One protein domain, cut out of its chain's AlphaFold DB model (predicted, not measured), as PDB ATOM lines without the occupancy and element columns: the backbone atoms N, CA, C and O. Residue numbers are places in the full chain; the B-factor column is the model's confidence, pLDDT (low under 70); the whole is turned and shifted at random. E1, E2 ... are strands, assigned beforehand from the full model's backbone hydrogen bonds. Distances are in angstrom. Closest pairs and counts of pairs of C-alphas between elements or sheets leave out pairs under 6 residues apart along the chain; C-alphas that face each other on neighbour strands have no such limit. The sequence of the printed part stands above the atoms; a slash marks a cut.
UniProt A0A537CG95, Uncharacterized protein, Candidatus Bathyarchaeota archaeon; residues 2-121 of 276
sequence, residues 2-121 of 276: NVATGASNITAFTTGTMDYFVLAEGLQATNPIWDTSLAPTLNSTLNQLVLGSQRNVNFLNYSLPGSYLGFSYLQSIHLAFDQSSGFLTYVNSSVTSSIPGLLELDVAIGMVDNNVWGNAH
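Overview. This is residues 2 to 121 of the 276 residues of an uncharacterized protein of Candidatus Bathyarchaeota archaeon (UniProt A0A537CG95). A long, twisted and curled sheet of five strands makes the length, with the loops of residues 2 to 43 gathered over one face and beyond E2. E2 bends by 65 degrees at residue 56, where its first part turns aside with E1. The 120 printed residues have no named helix; all strand by class, with 52 residues in E1 to E5, a meander, each strand the antiparallel neighbour of the one before. It is only just compact, close to loose, radius of gyration of the C-alphas 15.8 A, spans 54 by 31 by 26 A.

Along the chain. E1, residues 44 to 50, begins at C-alpha 44 (18.084, 53.424, 168.727) and spans 15.9 A. E2, 53 to 68, spans 42.0 A; E3, 71 to 82, 36.1 A; E4, 88 to 97, 26.9 A; E5, 104 to 110, 20.1 A, ending at C-alpha 110 (33.527, 51.168, 178.617).

Arrangement. Edge strand E1 forms a hairpin with E2, 121 degrees between directions; N 48 and O 55 are 2.8 A apart. Hairpins follow for E2 and E3, N 64 and O 75 2.8 A; E3 and E4, N 76 and O 94 2.8 A; E4 and E5, N 93 and O 107 2.8 A. E1 and E5 are apart.

Size, cuts and confidence. The C-alphas farthest apart, Gly 70 and His 121, are 55.4 A apart. The printed part has no cut. The pLDDT is under 70 at residues 8 to 19, 101 and 119 to 120.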
ATOM      1  N   ASN A   2      15.130  57.150 190.922       74.31
ATOM      2  CA  ASN A   2      13.684  57.276 191.052       74.31
ATOM      3  C   ASN A   2      13.061  57.232 189.648       74.31
ATOM      4  O   ASN A   2      13.298  58.134 188.854       74.31
ATOM      5  N   VAL A   3      12.265  56.204 189.353       72.50
ATOM      6  CA  VAL A   3      11.659  55.976 188.025       72.50
ATOM      7  C   VAL A   3      10.635  57.056 187.649       72.50
ATOM      8  O   VAL A   3      10.406  57.309 186.475       72.50
ATOM      9  N   ALA A   4      10.066  57.762 188.628       76.19
ATOM     10  CA  ALA A   4       9.136  58.854 188.364       76.19
ATOM     11  C   ALA A   4       9.840  60.175 188.027       76.19
ATOM     12  O   ALA A   4       9.198  61.078 187.508       76.19
ATOM     13  N   THR A   5      11.125  60.338 188.360       72.88
ATOM     14  CA  THR A   5      11.821  61.631 188.202       72.88
ATOM     15  C   THR A   5      13.169  61.548 187.493       72.88
ATOM     16  O   THR A   5      13.747  62.586 187.189       72.88
ATOM     17  N   GLY A   6      13.704  60.347 187.275       70.38
ATOM     18  CA  GLY A   6      15.058  60.120 186.765       70.38
ATOM     19  C   GLY A   6      16.176  60.418 187.775       70.38
ATOM     20  O   GLY A   6      17.336  60.138 187.490       70.38
ATOM     21  N   ALA A   7      15.866  60.940 188.968       71.38
ATOM     22  CA  ALA A   7      16.881  61.378 189.924       71.38
ATOM     23  C   ALA A   7      17.640  60.201 190.564       71.38
ATOM     24  O   ALA A   7      17.044  59.188 190.953       71.38
ATOM     25  N   SER A   8      18.952  60.351 190.749       66.25
ATOM     26  CA  SER A   8      19.798  59.385 191.463       66.25
ATOM     27  C   SER A   8      20.564  60.044 192.617       66.25
ATOM     28  O   SER A   8      20.960  61.198 192.512       66.25
ATOM     29  N   ASN A   9      20.767  59.323 193.729       57.84
ATOM     30  CA  ASN A   9      21.456  59.824 194.934       57.84
ATOM     31  C   ASN A   9      22.939  59.405 194.981       57.84
ATOM     32  O   ASN A   9      23.473  59.050 196.029       57.84
ATOM     33  N   ILE A  10      23.573  59.349 193.815       62.50
ATOM     34  CA  ILE A  10      24.972  58.950 193.647       62.50
ATOM     35  C   ILE A  10      25.832  60.195 193.446       62.50
ATOM     36  O   ILE A  10      25.357  61.197 192.913       62.50
ATOM     37  N   THR A  11      27.089  60.147 193.891       56.09
ATOM     38  CA  THR A  11      28.062  61.211 193.621       56.09
ATOM     39  C   THR A  11      28.253  61.292 192.112       56.09
ATOM     40  O   THR A  11      28.756  60.348 191.509       56.09
ATOM     41  N   ALA A  12      27.757  62.367 191.507       56.12
ATOM     42  CA  ALA A  12      27.631  62.445 190.063       56.12
ATOM     43  C   ALA A  12      28.984  62.687 189.381       56.12
ATOM     44  O   ALA A  12      29.839  63.397 189.917       56.12
ATOM     45  N   PHE A  13      29.167  62.138 188.179       53.03
ATOM     46  CA  PHE A  13      30.314  62.497 187.325       53.03
ATOM     47  C   PHE A  13      30.145  63.884 186.697       53.03
ATOM     48  O   PHE A  13      31.105  64.476 186.203       53.03
ATOM     49  N   THR A  14      28.918  64.402 186.709       54.81
ATOM     50  CA  THR A  14      28.539  65.684 186.123       54.81
ATOM     51  C   THR A  14      27.822  66.551 187.156       54.81
ATOM     52  O   THR A  14      27.426  66.094 188.225       54.81
ATOM     53  N   THR A  15      27.640  67.836 186.868       53.78
ATOM     54  CA  THR A  15      27.032  68.799 187.801       53.78
ATOM     55  C   THR A  15      25.501  68.674 187.926       53.78
ATOM     56  O   THR A  15      24.858  69.616 188.384       53.78
ATOM     57  N   GLY A  16      24.897  67.551 187.513       56.31
ATOM     58  CA  GLY A  16      23.445  67.331 187.510       56.31
ATOM     59  C   GLY A  16      23.021  65.971 188.080       56.31
ATOM     60  O   GLY A  16      23.765  65.002 188.052       56.31
ATOM     61  N   THR A  17      21.788  65.889 188.586       50.69
ATOM     62  CA  THR A  17      21.194  64.727 189.288       50.69
ATOM     63  C   THR A  17      20.774  63.560 188.372       50.69
ATOM     64  O   THR A  17      19.905  62.765 188.737       50.69
ATOM     65  N   MET A  18      21.356  63.473 187.177       61.16
ATOM     66  CA  MET A  18      20.830  62.755 186.009       61.16
ATOM     67  C   MET A  18      21.801  61.672 185.514       61.16
ATOM     68  O   MET A  18      22.057  61.546 184.321       61.16
ATOM     69  N   ASP A  19      22.364  60.901 186.443       64.94
ATOM     70  CA  ASP A  19      23.295  59.820 186.121       64.94
ATOM     71  C   ASP A  19      22.554  58.472 186.036       64.94
ATOM     72  O   ASP A  19      21.917  58.020 186.998       64.94
ATOM     73  N   TYR A  20      22.653  57.816 184.873       74.19
ATOM     74  CA  TYR A  20      21.924  56.589 184.546       74.19
ATOM     75  C   TYR A  20      22.887  55.415 184.358       74.19
ATOM     76  O   TYR A  20      23.485  55.241 183.299       74.19
ATOM     77  N   PHE A  21      23.023  54.584 185.389       78.44
ATOM     78  CA  PHE A  21      23.851  53.371 185.328       78.44
ATOM     79  C   PHE A  21      23.040  52.099 185.060       78.44
ATOM     80  O   PHE A  21      23.589  51.103 184.589       78.44
ATOM     81  N   VAL A  22      21.738  52.138 185.353       86.94
ATOM     82  CA  VAL A  22      20.804  51.024 185.171       86.94
ATOM     83  C   VAL A  22      19.450  51.581 184.740       86.94
ATOM     84  O   VAL A  22      18.959  52.531 185.355       86.94
ATOM     85  N   LEU A  23      18.858  50.987 183.709       88.25
ATOM     86  CA  LEU A  23      17.496  51.241 183.243       88.25
ATOM     87  C   LEU A  23      16.601  50.024 183.501       88.25
ATOM     88  O   LEU A  23      17.086  48.940 183.821       88.25
ATOM     89  N   ALA A  24      15.289  50.202 183.338       85.75
ATOM     90  CA  ALA A  24      14.374  49.070 183.271       85.75
ATOM     91  C   ALA A  24      14.744  48.148 182.095       85.75
ATOM     92  O   ALA A  24      15.184  48.608 181.036       85.75
ATOM     93  N   GLU A  25      14.560  46.844 182.285       85.62
ATOM     94  CA  GLU A  25      14.763  45.855 181.228       85.62
ATOM     95  C   GLU A  25      13.707  45.983 180.121       85.62
ATOM     96  O   GLU A  25      12.604  46.493 180.328       85.62
ATOM     97  N   GLY A  26      14.049  45.523 178.917       83.81
ATOM     98  CA  GLY A  26      13.103  45.421 177.805       83.81
ATOM     99  C   GLY A  26      12.770  46.736 177.097       83.81
ATOM    100  O   GLY A  26      12.074  46.699 176.080       83.81
ATOM    101  N   LEU A  27      13.300  47.876 177.556       90.75
ATOM    102  CA  LEU A  27      13.174  49.150 176.846       90.75
ATOM    103  C   LEU A  27      13.754  49.059 175.426       90.75
ATOM    104  O   LEU A  27      14.670  48.283 175.143       90.75
ATOM    105  N   GLN A  28      13.209  49.865 174.526       91.06
ATOM    106  CA  GLN A  28      13.565  49.933 173.113       91.06
ATOM    107  C   GLN A  28      13.663  51.380 172.647       91.06
ATOM    108  O   GLN A  28      13.231  52.306 173.337       91.06
ATOM    109  N   ALA A  29      14.209  51.573 171.447       92.44
ATOM    110  CA  ALA A  29      14.167  52.843 170.737       92.44
ATOM    111  C   ALA A  29      12.784  53.500 170.869       92.44
ATOM    112  O   ALA A  29      11.759  52.828 170.766       92.44
ATOM    113  N   THR A  30      12.772  54.815 171.076       92.12
ATOM    114  CA  THR A  30      11.610  55.677 171.360       92.12
ATOM    115  C   THR A  30      10.993  55.552 172.750       92.12
ATOM    116  O   THR A  30      10.224  56.432 173.135       92.12
ATOM    117  N   ASN A  31      11.328  54.531 173.546       91.94
ATOM    118  CA  ASN A  31      10.838  54.482 174.919       91.94
ATOM    119  C   ASN A  31      11.517  55.562 175.776       91.94
ATOM    120  O   ASN A  31      12.733  55.760 175.657       91.94
ATOM    121  N   PRO A  32      10.751  56.258 176.634       90.69
ATOM    122  CA  PRO A  32      11.319  57.160 177.620       90.69
ATOM    123  C   PRO A  32      12.067  56.357 178.682       90.69
ATOM    124  O   PRO A  32      11.679  55.238 179.018       90.69
ATOM    125  N   ILE A  33      13.141  56.929 179.223       88.25
ATOM    126  CA  ILE A  33      13.935  56.254 180.260       88.25
ATOM    127  C   ILE A  33      13.404  56.477 181.692       88.25
ATOM    128  O   ILE A  33      13.955  55.910 182.635       88.25
ATOM    129  N   TRP A  34      12.334  57.269 181.857       86.38
ATOM    130  CA  TRP A  34      11.549  57.442 183.093       86.38
ATOM    131  C   TRP A  34      10.146  58.018 182.788       86.38
ATOM    132  O   TRP A  34       9.866  58.414 181.660       86.38
ATOM    133  N   ASP A  35       9.269  58.124 183.790       83.56
ATOM    134  CA  ASP A  35       7.815  58.315 183.588       83.56
ATOM    135  C   ASP A  35       7.315  59.770 183.402       83.56
ATOM    136  O   ASP A  35       6.122  60.041 183.562       83.56
ATOM    137  N   THR A  36       8.168  60.747 183.069       81.75
ATOM    138  CA  THR A  36       7.724  62.147 182.865       81.75
ATOM    139  C   THR A  36       7.741  62.556 181.400       81.75
ATOM    140  O   THR A  36       8.504  62.034 180.595       81.75
ATOM    141  N   SER A  37       6.931  63.556 181.041       81.88
ATOM    142  CA  SER A  37       6.836  64.074 179.665       81.88
ATOM    143  C   SER A  37       8.122  64.722 179.138       81.88
ATOM    144  O   SER A  37       8.231  64.961 177.939       81.88
ATOM    145  N   LEU A  38       9.083  65.016 180.018       81.94
ATOM    146  CA  LEU A  38      10.398  65.560 179.670       81.94
ATOM    147  C   LEU A  38      11.486  64.480 179.626       81.94
ATOM    148  O   LEU A  38      12.662  64.813 179.481       81.94
ATOM    149  N   ALA A  39      11.122  63.203 179.787       83.56
ATOM    150  CA  ALA A  39      12.077  62.112 179.724       83.56
ATOM    151  C   ALA A  39      12.730  62.043 178.336       83.56
ATOM    152  O   ALA A  39      12.022  62.009 177.323       83.56
ATOM    153  N   PRO A  40      14.069  61.986 178.257       87.19
ATOM    154  CA  PRO A  40      14.728  61.662 177.019       87.19
ATOM    155  C   PRO A  40      14.372  60.223 176.638       87.19
ATOM    156  O   PRO A  40      14.079  59.369 177.482       87.19
ATOM    157  N   THR A  41      14.370  59.969 175.337       91.06
ATOM    158  CA  THR A  41      14.006  58.671 174.774       91.06
ATOM    159  C   THR A  41      15.229  58.009 174.169       91.06
ATOM    160  O   THR A  41      16.140  58.682 173.686       91.06
ATOM    161  N   LEU A  42      15.254  56.679 174.197       93.94
ATOM    162  CA  LEU A  42      16.303  55.908 173.538       93.94
ATOM    163  C   LEU A  42      16.288  56.199 172.031       93.94
ATOM    164  O   LEU A  42      15.263  56.039 171.370       93.94
ATOM    165  N   ASN A  43      17.421  56.609 171.469       95.44
ATOM    166  CA  ASN A  43      17.529  56.993 170.063       95.44
ATOM    167  C   ASN A  43      17.453  55.774 169.136       95.44
ATOM    168  O   ASN A  43      16.883  55.860 168.051       95.44
ATOM    169  N   SER A  44      18.057  54.650 169.534       95.44
ATOM    170  CA  SER A  44      18.084  53.424 168.727       95.44
ATOM    171  C   SER A  44      18.340  52.178 169.574       95.44
ATOM    172  O   SER A  44      18.903  52.272 170.663       95.44
ATOM    173  N   THR A  45      17.957  51.016 169.046       96.19
ATOM    174  CA  THR A  45      18.299  49.700 169.596       96.19
ATOM    175  C   THR A  45      18.947  48.886 168.490       96.19
ATOM    176  O   THR A  45      18.313  48.640 167.464       96.19
ATOM    177  N   LEU A  46      20.205  48.487 168.668       95.94
ATOM    178  CA  LEU A  46      20.972  47.758 167.657       95.94
ATOM    179  C   LEU A  46      21.552  46.477 168.241       95.94
ATOM    180  O   LEU A  46      21.950  46.439 169.398       95.94
ATOM    181  N   ASN A  47      21.646  45.441 167.414       95.75
ATOM    182  CA  ASN A  47      22.324  44.210 167.791       95.75
ATOM    183  C   ASN A  47      23.837  44.361 167.571       95.75
ATOM    184  O   ASN A  47      24.274  44.585 166.441       95.75
ATOM    185  N   GLN A  48      24.626  44.263 168.638       93.38
ATOM    186  CA  GLN A  48      26.069  44.484 168.634       93.38
ATOM    187  C   GLN A  48      26.806  43.423 169.444       93.38
ATOM    188  O   GLN A  48      26.254  42.800 170.348       93.38
ATOM    189  N   LEU A  49      28.087  43.248 169.135       89.44
ATOM    190  CA  LEU A  49      28.974  42.436 169.948       89.44
ATOM    191  C   LEU A  49      29.432  43.258 171.158       89.44
ATOM    192  O   LEU A  49      30.152  44.242 170.999       89.44
ATOM    193  N   VAL A  50      29.053  42.839 172.362       89.75
ATOM    194  CA  VAL A  50      29.498  43.449 173.618       89.75
ATOM    195  C   VAL A  50      30.246  42.387 174.411       89.75
ATOM    196  O   VAL A  50      29.685  41.346 174.750       89.75
ATOM    197  N   LEU A  51      31.538  42.623 174.661       88.12
ATOM    198  CA  LEU A  51      32.418  41.699 175.393       88.12
ATOM    199  C   LEU A  51      32.430  40.268 174.830       88.12
ATOM    200  O   LEU A  51      32.454  39.286 175.564       88.12
ATOM    201  N   GLY A  52      32.390  40.148 173.501       83.56
ATOM    202  CA  GLY A  52      32.431  38.855 172.811       83.56
ATOM    203  C   GLY A  52      31.090  38.118 172.732       83.56
ATOM    204  O   GLY A  52      31.048  37.035 172.155       83.56
ATOM    205  N   SER A  53      29.998  38.700 173.239       86.94
ATOM    206  CA  SER A  53      28.644  38.149 173.116       86.94
ATOM    207  C   SER A  53      27.738  39.067 172.296       86.94
ATOM    208  O   SER A  53      27.842  40.289 172.373       86.94
ATOM    209  N   GLN A  54      26.856  38.485 171.485       91.75
ATOM    210  CA  GLN A  54      25.902  39.227 170.661       91.75
ATOM    211  C   GLN A  54      24.731  39.698 171.541       91.75
ATOM    212  O   GLN A  54      24.067  38.877 172.179       91.75
ATOM    213  N   ARG A  55      24.485  41.009 171.607       92.12
ATOM    214  CA  ARG A  55      23.517  41.641 172.518       92.12
ATOM    215  C   ARG A  55      22.741  42.742 171.803       92.12
ATOM    216  O   ARG A  55      23.293  43.471 170.985       92.12
ATOM    217  N   ASN A  56      21.479  42.928 172.175       95.38
ATOM    218  CA  ASN A  56      20.746  44.128 171.785       95.38
ATOM    219  C   ASN A  56      21.118  45.278 172.723       95.38
ATOM    220  O   ASN A  56      21.015  45.147 173.943       95.38
ATOM    221  N   VAL A  57      21.524  46.404 172.149       95.69
ATOM    222  CA  VAL A  57      22.038  47.569 172.864       95.69
ATOM    223  C   VAL A  57      21.186  48.785 172.537       95.69
ATOM    224  O   VAL A  57      20.987  49.127 171.371       95.69
ATOM    225  N   ASN A  58      20.689  49.435 173.579       96.38
ATOM    226  CA  ASN A  58      19.933  50.674 173.538       96.38
ATOM    227  C   ASN A  58      20.880  51.871 173.634       96.38
ATOM    228  O   ASN A  58      21.663  51.961 174.576       96.38
ATOM    229  N   PHE A  59      20.771  52.815 172.706       95.31
ATOM    230  CA  PHE A  59      21.586  54.027 172.679       95.31
ATOM    231  C   PHE A  59      20.776  55.246 173.089       95.31
ATOM    232  O   PHE A  59      19.667  55.444 172.592       95.31
ATOM    233  N   LEU A  60      21.362  56.081 173.942       92.69
ATOM    234  CA  LEU A  60      20.818  57.369 174.347       92.69
ATOM    235  C   LEU A  60      21.846  58.475 174.096       92.69
ATOM    236  O   LEU A  60      22.921  58.481 174.692       92.69
ATOM    237  N   ASN A  61      21.472  59.425 173.245       91.25
ATOM    238  CA  ASN A  61      22.283  60.557 172.827       91.25
ATOM    239  C   ASN A  61      21.507  61.835 173.089       91.25
ATOM    240  O   ASN A  61      20.428  62.037 172.525       91.25
ATOM    241  N   TYR A  62      22.083  62.719 173.890       86.31
ATOM    242  CA  TYR A  62      21.519  64.039 174.115       86.31
ATOM    243  C   TYR A  62      22.619  65.058 174.378       86.31
ATOM    244  O   TYR A  62      23.717  64.721 174.824       86.31
ATOM    245  N   SER A  63      22.299  66.319 174.100       87.69
ATOM    246  CA  SER A  63      23.187  67.440 174.368       87.69
ATOM    247  C   SER A  63      22.483  68.463 175.244       87.69
ATOM    248  O   SER A  63      21.317  68.793 175.023       87.69
ATOM    249  N   LEU A  64      23.204  68.963 176.241       85.38
ATOM    250  CA  LEU A  64      22.739  69.980 177.167       85.38
ATOM    251  C   LEU A  64      23.557  71.255 176.949       85.38
ATOM    252  O   LEU A  64      24.776  71.245 177.157       85.38
ATOM    253  N   PRO A  65      22.922  72.357 176.522       88.06
ATOM    254  CA  PRO A  65      23.575  73.651 176.547       88.06
ATOM    255  C   PRO A  65      23.683  74.135 177.997       88.06
ATOM    256  O   PRO A  65      22.757  73.977 178.794       88.06
ATOM    257  N   GLY A  66      24.802  74.766 178.326       85.81
ATOM    258  CA  GLY A  66      25.036  75.360 179.633       85.81
ATOM    259  C   GLY A  66      25.863  76.631 179.541       85.81
ATOM    260  O   GLY A  66      26.392  76.992 178.487       85.81
ATOM    261  N   SER A  67      25.973  77.333 180.663       86.62
ATOM    262  CA  SER A  67      26.857  78.485 180.787       86.62
ATOM    263  C   SER A  67      27.563  78.480 182.131       86.62
ATOM    264  O   SER A  67      26.924  78.251 183.157       86.62
ATOM    265  N   TYR A  68      28.861  78.765 182.137       83.56
ATOM    266  CA  TYR A  68      29.661  78.872 183.353       83.56
ATOM    267  C   TYR A  68      30.628  80.048 183.229       83.56
ATOM    268  O   TYR A  68      31.292  80.201 182.208       83.56
ATOM    269  N   LEU A  69      30.666  80.908 184.253       85.50
ATOM    270  CA  LEU A  69      31.509  82.116 184.297       85.50
ATOM    271  C   LEU A  69      31.393  83.026 183.053       85.50
ATOM    272  O   LEU A  69      32.363  83.653 182.645       85.50
ATOM    273  N   GLY A  70      30.200  83.114 182.456       83.81
ATOM    274  CA  GLY A  70      29.939  83.965 181.288       83.81
ATOM    275  C   GLY A  70      30.255  83.325 179.932       83.81
ATOM    276  O   GLY A  70      30.029  83.958 178.905       83.81
ATOM    277  N   PHE A  71      30.709  82.070 179.909       84.94
ATOM    278  CA  PHE A  71      30.946  81.316 178.681       84.94
ATOM    279  C   PHE A  71      29.857  80.272 178.473       84.94
ATOM    280  O   PHE A  71      29.495  79.559 179.410       84.94
ATOM    281  N   SER A  72      29.356  80.154 177.245       89.56
ATOM    282  CA  SER A  72      28.464  79.058 176.863       89.56
ATOM    283  C   SER A  72      29.271  77.802 176.552       89.56
ATOM    284  O   SER A  72      30.349  77.892 175.958       89.56
ATOM    285  N   TYR A  73      28.743  76.638 176.916       88.62
ATOM    286  CA  TYR A  73      29.272  75.332 176.541       88.62
ATOM    287  C   TYR A  73      28.142  74.402 176.099       88.62
ATOM    288  O   TYR A  73      26.979  74.594 176.458       88.62
ATOM    289  N   LEU A  74      28.496  73.393 175.313       89.19
ATOM    290  CA  LEU A  74      27.630  72.299 174.916       89.19
ATOM    291  C   LEU A  74      28.240  70.999 175.429       89.19
ATOM    292  O   LEU A  74      29.326  70.599 175.005       89.19
ATOM    293  N   GLN A  75      27.535  70.349 176.347       87.62
ATOM    294  CA  GLN A  75      27.866  69.001 176.779       87.62
ATOM    295  C   GLN A  75      27.071  68.013 175.934       87.62
ATOM    296  O   GLN A  75      25.852  68.134 175.852       87.62
ATOM    297  N   SER A  76      27.736  67.033 175.334       89.06
ATOM    298  CA  SER A  76      27.089  65.920 174.637       89.06
ATOM    299  C   SER A  76      27.404  64.620 175.355       89.06
ATOM    300  O   SER A  76      28.551  64.374 175.721       89.06
ATOM    301  N   ILE A  77      26.374  63.805 175.565       86.50
ATOM    302  CA  ILE A  77      26.459  62.541 176.287       86.50
ATOM    303  C   ILE A  77      25.917  61.439 175.379       86.50
ATOM    304  O   ILE A  77      24.838  61.564 174.798       86.50
ATOM    305  N   HIS A  78      26.685  60.362 175.269       91.50
ATOM    306  CA  HIS A  78      26.366  59.151 174.529       91.50
ATOM    307  C   HIS A  78      26.425  57.967 175.492       91.50
ATOM    308  O   HIS A  78      27.481  57.674 176.050       91.50
ATOM    309  N   LEU A  79      25.298  57.291 175.695       92.12
ATOM    310  CA  LEU A  79      25.161  56.152 176.603       92.12
ATOM    311  C   LEU A  79      24.702  54.927 175.823       92.12
ATOM    312  O   LEU A  79      23.830  55.032 174.961       92.12
ATOM    313  N   ALA A  80      25.246  53.764 176.168       94.75
ATOM    314  CA  ALA A  80      24.837  52.485 175.608       94.75
ATOM    315  C   ALA A  80      24.453  51.516 176.730       94.75
ATOM    316  O   ALA A  80      25.271  51.216 177.601       94.75
ATOM    317  N   PHE A  81      23.230  50.997 176.692       94.19
ATOM    318  CA  PHE A  81      22.677  50.084 177.689       94.19
ATOM    319  C   PHE A  81      22.373  48.728 177.071       94.19
ATOM    320  O   PHE A  81      21.797  48.656 175.989       94.19
ATOM    321  N   ASP A  82      22.685  47.647 177.773       93.94
ATOM    322  CA  ASP A  82      22.194  46.329 177.387       93.94
ATOM    323  C   ASP A  82      20.671  46.274 177.549       93.94
ATOM    324  O   ASP A  82      20.147  46.574 178.620       93.94
ATOM    325  N   GLN A  83      19.949  45.891 176.498       93.69
ATOM    326  CA  GLN A  83      18.486  45.877 176.513       93.69
ATOM    327  C   GLN A  83      17.919  44.864 177.517       93.69
ATOM    328  O   GLN A  83      16.878  45.114 178.128       93.69
ATOM    329  N   SER A  84      18.563  43.703 177.643       91.38
ATOM    330  CA  SER A  84      18.035  42.605 178.453       91.38
ATOM    331  C   SER A  84      18.256  42.823 179.943       91.38
ATOM    332  O   SER A  84      17.385  42.492 180.730       91.38
ATOM    333  N   SER A  85      19.397  43.395 180.333       89.69
ATOM    334  CA  SER A  85      19.747  43.608 181.735       89.69
ATOM    335  C   SER A  85      19.586  45.059 182.189       89.69
ATOM    336  O   SER A  85      19.696  45.337 183.378       89.69
ATOM    337  N   GLY A  86      19.412  46.003 181.259       90.44
ATOM    338  CA  GLY A  86      19.320  47.440 181.536       90.44
ATOM    339  C   GLY A  86      20.638  48.095 181.965       90.44
ATOM    340  O   GLY A  86      20.647  49.273 182.314       90.44
ATOM    341  N   PHE A  87      21.758  47.366 181.964       90.31
ATOM    342  CA  PHE A  87      23.037  47.861 182.485       90.31
ATOM    343  C   PHE A  87      23.746  48.766 181.484       90.31
ATOM    344  O   PHE A  87      23.811  48.445 180.297       90.31
ATOM    345  N   LEU A  88      24.329  49.864 181.973       91.50
ATOM    346  CA  LEU A  88      25.221  50.708 181.183       91.50
ATOM    347  C   LEU A  88      26.483  49.922 180.802       91.50
ATOM    348  O   LEU A  88      27.163  49.349 181.649       91.50
ATOM    349  N   THR A  89      26.798  49.921 179.515       93.06
ATOM    350  CA  THR A  89      27.928  49.190 178.922       93.06
ATOM    351  C   THR A  89      29.020  50.127 178.429       93.06
ATOM    352  O   THR A  89      30.197  49.765 178.423       93.06
ATOM    353  N   TYR A  90      28.632  51.340 178.041       93.31
ATOM    354  CA  TYR A  90      29.523  52.364 177.529       93.31
ATOM    355  C   TYR A  90      28.932  53.751 177.779       93.31
ATOM    356  O   TYR A  90      27.732  53.964 177.605       93.31
ATOM    357  N   VAL A  91      29.788  54.695 178.149       91.50
ATOM    358  CA  VAL A  91      29.495  56.126 178.178       91.50
ATOM    359  C   VAL A  91      30.612  56.873 177.474       91.50
ATOM    360  O   VAL A  91      31.787  56.587 177.682       91.50
ATOM    361  N   ASN A  92      30.236  57.855 176.669       91.81
ATOM    362  CA  ASN A  92      31.129  58.875 176.152       91.81
ATOM    363  C   ASN A  92      30.515  60.249 176.424       91.81
ATOM    364  O   ASN A  92      29.343  60.478 176.129       91.81
ATOM    365  N   SER A  93      31.294  61.147 177.013       88.56
ATOM    366  CA  SER A  93      30.907  62.517 177.313       88.56
ATOM    367  C   SER A  93      31.930  63.461 176.710       88.56
ATOM    368  O   SER A  93      33.113  63.363 177.024       88.56
ATOM    369  N   SER A  94      31.447  64.428 175.939       89.50
ATOM    370  CA  SER A  94      32.252  65.502 175.366       89.50
ATOM    371  C   SER A  94      31.726  66.856 175.837       89.50
ATOM    372  O   SER A  94      30.518  67.098 175.764       89.50
ATOM    373  N   VAL A  95      32.597  67.766 176.263       88.31
ATOM    374  CA  VAL A  95      32.237  69.162 176.548       88.31
ATOM    375  C   VAL A  95      33.003  70.068 175.603       88.31
ATOM    376  O   VAL A  95      34.229  70.040 175.584       88.31
ATOM    377  N   THR A  96      32.276  70.902 174.864       88.25
ATOM    378  CA  THR A  96      32.850  71.926 173.981       88.25
ATOM    379  C   THR A  96      32.396  73.305 174.434       88.25
ATOM    380  O   THR A  96      31.238  73.497 174.802       88.25
ATOM    381  N   SER A  97      33.298  74.282 174.441       88.44
ATOM    382  CA  SER A  97      32.972  75.666 174.803       88.44
ATOM    383  C   SER A  97      32.820  76.567 173.576       88.44
ATOM    384  O   SER A  97      33.360  76.307 172.505       88.44
ATOM    385  N   SER A  98      32.073  77.660 173.745       83.06
ATOM    386  CA  SER A  98      31.873  78.711 172.732       83.06
ATOM    387  C   SER A  98      33.151  79.477 172.370       83.06
ATOM    388  O   SER A  98      33.172  80.184 171.365       83.06
ATOM    389  N   ILE A  99      34.213  79.330 173.168       81.56
ATOM    390  CA  ILE A  99      35.540  79.875 172.888       81.56
ATOM    391  C   ILE A  99      36.447  78.719 172.452       81.56
ATOM    392  O   ILE A  99      36.748  77.851 173.273       81.56
ATOM    393  N   PRO A 100      36.924  78.709 171.196       75.06
ATOM    394  CA  PRO A 100      37.836  77.675 170.720       75.06
ATOM    395  C   PRO A 100      39.069  77.525 171.627       75.06
ATOM    396  O   PRO A 100      39.735  78.511 171.940       75.06
ATOM    397  N   GLY A 101      39.376  76.291 172.040       68.81
ATOM    398  CA  GLY A 101      40.596  75.942 172.781       68.81
ATOM    399  C   GLY A 101      40.595  76.229 174.288       68.81
ATOM    400  O   GLY A 101      41.587  75.927 174.945       68.81
ATOM    401  N   LEU A 102      39.519  76.790 174.858       72.38
ATOM    402  CA  LEU A 102      39.458  77.076 176.300       72.38
ATOM    403  C   LEU A 102      39.035  75.851 177.127       72.38
ATOM    404  O   LEU A 102      39.509  75.654 178.243       72.38
ATOM    405  N   LEU A 103      38.127  75.042 176.584       72.75
ATOM    406  CA  LEU A 103      37.637  73.823 177.217       72.75
ATOM    407  C   LEU A 103      37.120  72.859 176.140       72.75
ATOM    408  O   LEU A 103      36.065  73.108 175.546       72.75
ATOM    409  N   GLU A 104      37.878  71.789 175.916       81.12
ATOM    410  CA  GLU A 104      37.499  70.589 175.169       81.12
ATOM    411  C   GLU A 104      37.862  69.397 176.061       81.12
ATOM    412  O   GLU A 104      39.024  69.231 176.441       81.12
ATOM    413  N   LEU A 105      36.856  68.648 176.509       82.56
ATOM    414  CA  LEU A 105      37.039  67.489 177.380       82.56
ATOM    415  C   LEU A 105      36.241  66.323 176.824       82.56
ATOM    416  O   LEU A 105      35.015  66.395 176.804       82.56
ATOM    417  N   ASP A 106      36.936  65.245 176.489       87.06
ATOM    418  CA  ASP A 106      36.345  63.973 176.094       87.06
ATOM    419  C   ASP A 106      36.681  62.900 177.127       87.06
ATOM    420  O   ASP A 106      37.842  62.682 177.480       87.06
ATOM    421  N   VAL A 107      35.651  62.221 177.624       85.38
ATOM    422  CA  VAL A 107      35.776  61.111 178.569       85.38
ATOM    423  C   VAL A 107      34.938  59.951 178.065       85.38
ATOM    424  O   VAL A 107      33.726  60.081 177.920       85.38
ATOM    425  N   ALA A 108      35.571  58.796 177.877       90.88
ATOM    426  CA  ALA A 108      34.889  57.552 177.564       90.88
ATOM    427  C   ALA A 108      35.178  56.491 178.629       90.88
ATOM    428  O   ALA A 108      36.324  56.292 179.030       90.88
ATOM    429  N   ILE A 109      34.133  55.797 179.072       89.00
ATOM    430  CA  ILE A 109      34.217  54.661 179.989       89.00
ATOM    431  C   ILE A 109      33.447  53.514 179.345       89.00
ATOM    432  O   ILE A 109      32.268  53.646 179.029       89.00
ATOM    433  N   GLY A 110      34.120  52.386 179.152       91.31
ATOM    434  CA  GLY A 110      33.527  51.168 178.617       91.31
ATOM    435  C   GLY A 110      33.727  50.013 179.580       91.31
ATOM    436  O   GLY A 110      34.755  49.917 180.253       91.31
ATOM    437  N   MET A 111      32.745  49.123 179.636       89.94
ATOM    438  CA  MET A 111      32.908  47.853 180.322       89.94
ATOM    439  C   MET A 111      33.904  46.983 179.551       89.94
ATOM    440  O   MET A 111      33.832  46.900 178.327       89.94
ATOM    441  N   VAL A 112      34.832  46.348 180.269       87.25
ATOM    442  CA  VAL A 112      35.881  45.484 179.689       87.25
ATOM    443  C   VAL A 112      35.689  44.005 180.017       87.25
ATOM    444  O   VAL A 112      36.242  43.158 179.324       87.25
ATOM    445  N   ASP A 113      34.896  43.703 181.044       84.06
ATOM    446  CA  ASP A 113      34.468  42.358 181.428       84.06
ATOM    447  C   ASP A 113      33.246  42.453 182.366       84.06
ATOM    448  O   ASP A 113      33.049  43.486 183.015       84.06
ATOM    449  N   ASN A 114      32.424  41.403 182.450       82.25
ATOM    450  CA  ASN A 114      31.409  41.247 183.496       82.25
ATOM    451  C   ASN A 114      30.998  39.785 183.717       82.25
ATOM    452  O   ASN A 114      31.057  38.955 182.819       82.25
ATOM    453  N   ASN A 115      30.462  39.509 184.908       76.56
ATOM    454  CA  ASN A 115      29.882  38.211 185.269       76.56
ATOM    455  C   ASN A 115      28.339  38.230 185.297       76.56
ATOM    456  O   ASN A 115      27.714  37.452 186.011       76.56
ATOM    457  N   VAL A 116      27.716  39.173 184.584       79.81
ATOM    458  CA  VAL A 116      26.255  39.348 184.553       79.81
ATOM    459  C   VAL A 116      25.643  38.615 183.362       79.81
ATOM    460  O   VAL A 116      24.571  38.032 183.481       79.81
ATOM    461  N   TRP A 117      26.309  38.647 182.208       78.38
ATOM    462  CA  TRP A 117      25.787  38.074 180.961       78.38
ATOM    463  C   TRP A 117      26.321  36.681 180.644       78.38
ATOM    464  O   TRP A 117      25.863  36.053 179.689       78.38
ATOM    465  N   GLY A 118      27.302  36.209 181.410       70.50
ATOM    466  CA  GLY A 118      27.745  34.826 181.339       70.50
ATOM    467  C   GLY A 118      26.713  33.886 181.958       70.50
ATOM    468  O   GLY A 118      25.907  34.287 182.799       70.50
ATOM    469  N   ASN A 119      26.795  32.601 181.613       66.06
ATOM    470  CA  ASN A 119      26.222  31.553 182.452       66.06
ATOM    471  C   ASN A 119      27.067  31.484 183.731       66.06
ATOM    472  O   ASN A 119      27.935  30.622 183.868       66.06
ATOM    473  N   ALA A 120      26.876  32.444 184.638       63.09
ATOM    474  CA  ALA A 120      27.489  32.433 185.951       63.09
ATOM    475  C   ALA A 120      26.881  31.258 186.720       63.09
ATOM    476  O   ALA A 120      25.842  31.369 187.370       63.09
ATOM    477  N   HIS A 121      27.496  30.089 186.581       71.75
ATOM    478  CA  HIS A 121      27.145  28.951 187.397       71.75
ATOM    479  C   HIS A 121      27.593  29.264 188.821       71.75
ATOM    480  O   HIS A 121      28.783  29.450 189.085       71.75
TER     481      HIS A 121